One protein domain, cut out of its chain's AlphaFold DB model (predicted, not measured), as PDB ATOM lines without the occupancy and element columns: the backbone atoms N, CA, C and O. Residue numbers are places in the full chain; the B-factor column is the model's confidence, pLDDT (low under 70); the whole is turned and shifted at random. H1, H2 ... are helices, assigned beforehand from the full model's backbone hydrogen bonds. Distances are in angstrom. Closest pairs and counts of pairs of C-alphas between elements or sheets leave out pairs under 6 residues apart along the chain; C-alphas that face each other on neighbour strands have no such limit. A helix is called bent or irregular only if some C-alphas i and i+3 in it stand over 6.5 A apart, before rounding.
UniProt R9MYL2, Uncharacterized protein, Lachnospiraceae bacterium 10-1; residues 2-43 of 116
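This is residues 2 to 43 of the 116 residues of an uncharacterized protein of Lachnospiraceae bacterium 10-1 (UniProt R9MYL2). The printed part is one long helical hairpin: helix H1 runs the length of a rod, the chain turns round at residues 21 to 23, and H2 folds back beside H1 along its length, the two slightly crossed. Both ends of the printed part, Lys 2 and Pro 43, lie at the end of the rod away from the turn. The printed part has 42 residues with two named helices, H1 then H2, and no named strand; its class is all helix. The whole is loose, with a radius of gyration of the C-alphas of 11.8 A, and spans 39 by 11 by 10 A.

Begin with H1, residues 4 to 20, and then take H2, residues 24 to 40. They touch, with 51 pairs of C-alphas within 8 A, and their centres are 5.8 A apart. Look for their closest C-alphas at Ser 12 and Phe 30, 4.5 A apart. The two run opposite ways at a shallow tilt of 28 degrees and form a helical hairpin. In the backbone, 2 of 13 O i to N i+4 pairs in H1 and 0 of 13 in H2 are within hydrogen-bond range, while 14 of 14 O i to N i+3 pairs are within range in each.

Find C-alpha 4 at (-21.860, 29.258, 15.717); from there H1 runs 28.6 A to C-alpha 20 at (3.140, 15.325, 15.055). H2 then runs 30.3 A from C-alpha 24 to C-alpha 40 at (-16.570, 38.283, 14.650). H2 is neither bent nor irregular, but only just: C-alphas 31 and 34 are 6.2 A apart.

The two C-alphas farthest apart are those of Glu 22 and Asn 42, at 38.9 A, while those of Lys 2 and Pro 43 are 8.4 A apart. The link from H1 to H2 is tight, with 3 residues, and the printed part has no cut. The mean pLDDT of the printed part of this model is 87.1; look to residue 2 for the one printed residue under 70.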
ATOM      1  N   LYS A   2     -24.322  35.024  19.057       62.66
ATOM      2  CA  LYS A   2     -22.945  34.617  18.727       62.66
ATOM      3  C   LYS A   2     -22.977  33.657  17.534       62.66
ATOM      4  O   LYS A   2     -23.818  32.766  17.504       62.66
ATOM      5  N   ASN A   3     -22.125  33.870  16.539       81.19
ATOM      6  CA  ASN A   3     -22.140  33.085  15.312       81.19
ATOM      7  C   ASN A   3     -21.505  31.699  15.546       81.19
ATOM      8  O   ASN A   3     -20.301  31.589  15.771       81.19
ATOM      9  N   TRP A   4     -22.319  30.639  15.508       84.06
ATOM     10  CA  TRP A   4     -21.860  29.258  15.717       84.06
ATOM     11  C   TRP A   4     -21.065  28.686  14.541       84.06
ATOM     12  O   TRP A   4     -20.363  27.693  14.729       84.06
ATOM     13  N   TYR A   5     -21.108  29.303  13.356       85.94
ATOM     14  CA  TYR A   5     -20.305  28.847  12.216       85.94
ATOM     15  C   TYR A   5     -18.797  28.987  12.480       85.94
ATOM     16  O   TYR A   5     -18.015  28.219  11.928       85.94
ATOM     17  N   GLY A   6     -18.393  29.857  13.417       87.19
ATOM     18  CA  GLY A   6     -17.010  29.936  13.898       87.19
ATOM     19  C   GLY A   6     -16.480  28.628  14.500       87.19
ATOM     20  O   GLY A   6     -15.280  28.360  14.450       87.19
ATOM     21  N   CYS A   7     -17.364  27.758  15.002       90.44
ATOM     22  CA  CYS A   7     -16.975  26.453  15.538       90.44
ATOM     23  C   CYS A   7     -16.448  25.488  14.464       90.44
ATOM     24  O   CYS A   7     -15.747  24.539  14.808       90.44
ATOM     25  N   ILE A   8     -16.723  25.732  13.175       90.31
ATOM     26  CA  ILE A   8     -16.128  24.964  12.068       90.31
ATOM     27  C   ILE A   8     -14.595  25.071  12.118       90.31
ATOM     28  O   ILE A   8     -13.895  24.109  11.800       90.31
ATOM     29  N   GLY A   9     -14.068  26.192  12.627       90.12
ATOM     30  CA  GLY A   9     -12.636  26.406  12.798       90.12
ATOM     31  C   GLY A   9     -11.940  25.382  13.692       90.12
ATOM     32  O   GLY A   9     -10.756  25.116  13.494       90.12
ATOM     33  N   PHE A  10     -12.652  24.715  14.605       93.25
ATOM     34  CA  PHE A  10     -12.064  23.665  15.443       93.25
ATOM     35  C   PHE A  10     -11.607  22.432  14.655       93.25
ATOM     36  O   PHE A  10     -10.752  21.696  15.145       93.25
ATOM     37  N   LEU A  11     -12.081  22.230  13.421       91.06
ATOM     38  CA  LEU A  11     -11.548  21.188  12.534       91.06
ATOM     39  C   LEU A  11     -10.055  21.386  12.241       91.06
ATOM     40  O   LEU A  11      -9.347  20.406  12.020       91.06
ATOM     41  N   SER A  12      -9.552  22.623  12.321       93.25
ATOM     42  CA  SER A  12      -8.123  22.918  12.169       93.25
ATOM     43  C   SER A  12      -7.239  22.264  13.225       93.25
ATOM     44  O   SER A  12      -6.049  22.077  12.978       93.25
ATOM     45  N   LEU A  13      -7.808  21.829  14.356       92.56
ATOM     46  CA  LEU A  13      -7.061  21.097  15.376       92.56
ATOM     47  C   LEU A  13      -6.514  19.760  14.853       92.56
ATOM     48  O   LEU A  13      -5.458  19.320  15.304       92.56
ATOM     49  N   LEU A  14      -7.174  19.147  13.863       90.44
ATOM     50  CA  LEU A  14      -6.659  17.952  13.186       90.44
ATOM     51  C   LEU A  14      -5.339  18.228  12.453       90.44
ATOM     52  O   LEU A  14      -4.520  17.323  12.317       90.44
ATOM     53  N   GLY A  15      -5.085  19.481  12.062       89.50
ATOM     54  CA  GLY A  15      -3.818  19.908  11.475       89.50
ATOM     55  C   GLY A  15      -2.617  19.679  12.390       89.50
ATOM     56  O   GLY A  15      -1.551  19.297  11.909       89.50
ATOM     57  N   PHE A  16      -2.788  19.806  13.713       90.12
ATOM     58  CA  PHE A  16      -1.710  19.510  14.667       90.12
ATOM     59  C   PHE A  16      -1.281  18.043  14.615       90.12
ATOM     60  O   PHE A  16      -0.103  17.747  14.805       90.12
ATOM     61  N   TRP A  17      -2.202  17.132  14.290       88.56
ATOM     62  CA  TRP A  17      -1.868  15.724  14.105       88.56
ATOM     63  C   TRP A  17      -0.958  15.498  12.890       88.56
ATOM     64  O   TRP A  17      -0.106  14.620  12.925       88.56
ATOM     65  N   GLY A  18      -1.068  16.335  11.854       86.50
ATOM     66  CA  GLY A  18      -0.171  16.312  10.695       86.50
ATOM     67  C   GLY A  18       1.228  16.868  10.965       86.50
ATOM     68  O   GLY A  18       2.148  16.564  10.220       86.50
ATOM     69  N   ILE A  19       1.405  17.673  12.020       85.62
ATOM     70  CA  ILE A  19       2.734  18.136  12.467       85.62
ATOM     71  C   ILE A  19       3.417  17.059  13.317       85.62
ATOM     72  O   ILE A  19       4.631  16.890  13.249       85.62
ATOM     73  N   LEU A  20       2.640  16.364  14.151       85.94
ATOM     74  CA  LEU A  20       3.140  15.325  15.055       85.94
ATOM     75  C   LEU A  20       3.320  13.964  14.365       85.94
ATOM     76  O   LEU A  20       4.088  13.139  14.855       85.94
ATOM     77  N   GLY A  21       2.593  13.716  13.276       82.75
ATOM     78  CA  GLY A  21       2.620  12.471  12.511       82.75
ATOM     79  C   GLY A  21       3.273  12.610  11.135       82.75
ATOM     80  O   GLY A  21       3.615  13.700  10.691       82.75
ATOM     81  N   GLU A  22       3.402  11.483  10.434       80.69
ATOM     82  CA  GLU A  22       3.998  11.409   9.090       80.69
ATOM     83  C   GLU A  22       2.970  11.550   7.952       80.69
ATOM     84  O   GLU A  22       3.314  11.359   6.791       80.69
ATOM     85  N   GLU A  23       1.711  11.885   8.258       84.88
ATOM     86  CA  GLU A  23       0.605  11.931   7.291       84.88
ATOM     87  C   GLU A  23       0.308  13.373   6.829       84.88
ATOM     88  O   GLU A  23      -0.429  14.103   7.506       84.88
ATOM     89  N   PRO A  24       0.811  13.812   5.653       85.56
ATOM     90  CA  PRO A  24       0.741  15.214   5.230       85.56
ATOM     91  C   PRO A  24      -0.690  15.682   4.951       85.56
ATOM     92  O   PRO A  24      -0.972  16.878   4.995       85.56
ATOM     93  N   LEU A  25      -1.611  14.748   4.689       86.06
ATOM     94  CA  LEU A  25      -3.026  15.033   4.444       86.06
ATOM     95  C   LEU A  25      -3.688  15.773   5.610       86.06
ATOM     96  O   LEU A  25      -4.576  16.598   5.387       86.06
ATOM     97  N   PHE A  26      -3.240  15.531   6.845       87.50
ATOM     98  CA  PHE A  26      -3.767  16.233   8.011       87.50
ATOM     99  C   PHE A  26      -3.443  17.731   7.984       87.50
ATOM    100  O   PHE A  26      -4.246  18.525   8.470       87.50
ATOM    101  N   LEU A  27      -2.340  18.156   7.356       89.88
ATOM    102  CA  LEU A  27      -1.967  19.575   7.278       89.88
ATOM    103  C   LEU A  27      -3.011  20.415   6.532       89.88
ATOM    104  O   LEU A  27      -3.225  21.577   6.881       89.88
ATOM    105  N   CYS A  28      -3.723  19.827   5.565       88.88
ATOM    106  CA  CYS A  28      -4.803  20.498   4.839       88.88
ATOM    107  C   CYS A  28      -5.916  21.003   5.772       88.88
ATOM    108  O   CYS A  28      -6.588  21.984   5.451       88.88
ATOM    109  N   PHE A  29      -6.094  20.392   6.949       89.94
ATOM    110  CA  PHE A  29      -7.106  20.828   7.908       89.94
ATOM    111  C   PHE A  29      -6.810  22.206   8.510       89.94
ATOM    112  O   PHE A  29      -7.745  22.874   8.947       89.94
ATOM    113  N   PHE A  30      -5.569  22.704   8.474       91.56
ATOM    114  CA  PHE A  30      -5.287  24.075   8.914       91.56
ATOM    115  C   PHE A  30      -6.047  25.135   8.111       91.56
ATOM    116  O   PHE A  30      -6.329  26.203   8.651       91.56
ATOM    117  N   ALA A  31      -6.471  24.833   6.877       88.75
ATOM    118  CA  ALA A  31      -7.333  25.719   6.096       88.75
ATOM    119  C   ALA A  31      -8.651  26.059   6.820       88.75
ATOM    120  O   ALA A  31      -9.188  27.152   6.646       88.75
ATOM    121  N   PHE A  32      -9.146  25.174   7.695       89.94
ATOM    122  CA  PHE A  32     -10.344  25.445   8.487       89.94
ATOM    123  C   PHE A  32     -10.159  26.571   9.510       89.94
ATOM    124  O   PHE A  32     -11.153  27.133   9.957       89.94
ATOM    125  N   ALA A  33      -8.931  26.965   9.861       91.69
ATOM    126  CA  ALA A  33      -8.704  28.056  10.810       91.69
ATOM    127  C   ALA A  33      -9.303  29.392  10.327       91.69
ATOM    128  O   ALA A  33      -9.689  30.217  11.154       91.69
ATOM    129  N   LEU A  34      -9.463  29.572   9.009       87.31
ATOM    130  CA  LEU A  34     -10.126  30.740   8.415       87.31
ATOM    131  C   LEU A  34     -11.563  30.921   8.926       87.31
ATOM    132  O   LEU A  34     -12.014  32.044   9.129       87.31
ATOM    133  N   PHE A  35     -12.264  29.826   9.237       88.75
ATOM    134  CA  PHE A  35     -13.640  29.880   9.730       88.75
ATOM    135  C   PHE A  35     -13.756  30.528  11.117       88.75
ATOM    136  O   PHE A  35     -14.852  30.944  11.488       88.75
ATOM    137  N   PHE A  36     -12.663  30.677  11.879       91.06
ATOM    138  CA  PHE A  36     -12.698  31.419  13.145       91.06
ATOM    139  C   PHE A  36     -13.076  32.894  12.962       91.06
ATOM    140  O   PHE A  36     -13.641  33.477  13.890       91.06
ATOM    141  N   GLU A  37     -12.848  33.478  11.779       87.50
ATOM    142  CA  GLU A  37     -13.275  34.844  11.452       87.50
ATOM    143  C   GLU A  37     -14.789  35.027  11.643       87.50
ATOM    144  O   GLU A  37     -15.240  36.069  12.123       87.50
ATOM    145  N   TYR A  38     -15.583  33.977  11.406       86.31
ATOM    146  CA  TYR A  38     -17.033  34.032  11.573       86.31
ATOM    147  C   TYR A  38     -17.486  34.319  13.004       86.31
ATOM    148  O   TYR A  38     -18.591  34.829  13.168       86.31
ATOM    149  N   PHE A  39     -16.665  34.090  14.038       87.69
ATOM    150  CA  PHE A  39     -17.015  34.518  15.400       87.69
ATOM    151  C   PHE A  39     -17.171  36.039  15.540       87.69
ATOM    152  O   PHE A  39     -17.900  36.480  16.433       87.69
ATOM    153  N   TRP A  40     -16.511  36.819  14.677       84.88
ATOM    154  CA  TRP A  40     -16.570  38.283  14.650       84.88
ATOM    155  C   TRP A  40     -17.560  38.839  13.622       84.88
ATOM    156  O   TRP A  40     -17.857  40.031  13.650       84.88
ATOM    157  N   VAL A  41     -18.109  37.992  12.748       83.38
ATOM    158  CA  VAL A  41     -19.151  38.381  11.793       83.38
ATOM    159  C   VAL A  41     -20.508  38.379  12.490       83.38
ATOM    160  O   VAL A  41     -20.878  37.402  13.147       83.38
ATOM    161  N   ASN A  42     -21.266  39.464  12.330       84.00
ATOM    162  CA  ASN A  42     -22.638  39.542  12.813       84.00
ATOM    163  C   ASN A  42     -23.564  38.934  11.744       84.00
ATOM    164  O   ASN A  42     -23.666  39.510  10.663       84.00
ATOM    165  N   PRO A  43     -24.186  37.767  11.989       81.31
ATOM    166  CA  PRO A  43     -24.919  37.057  10.951       81.31
ATOM    167  C   PRO A  43     -26.261  37.746  10.685       81.31
ATOM    168  O   PRO A  43     -27.105  37.818  11.583       81.31
TER     169      PRO A  43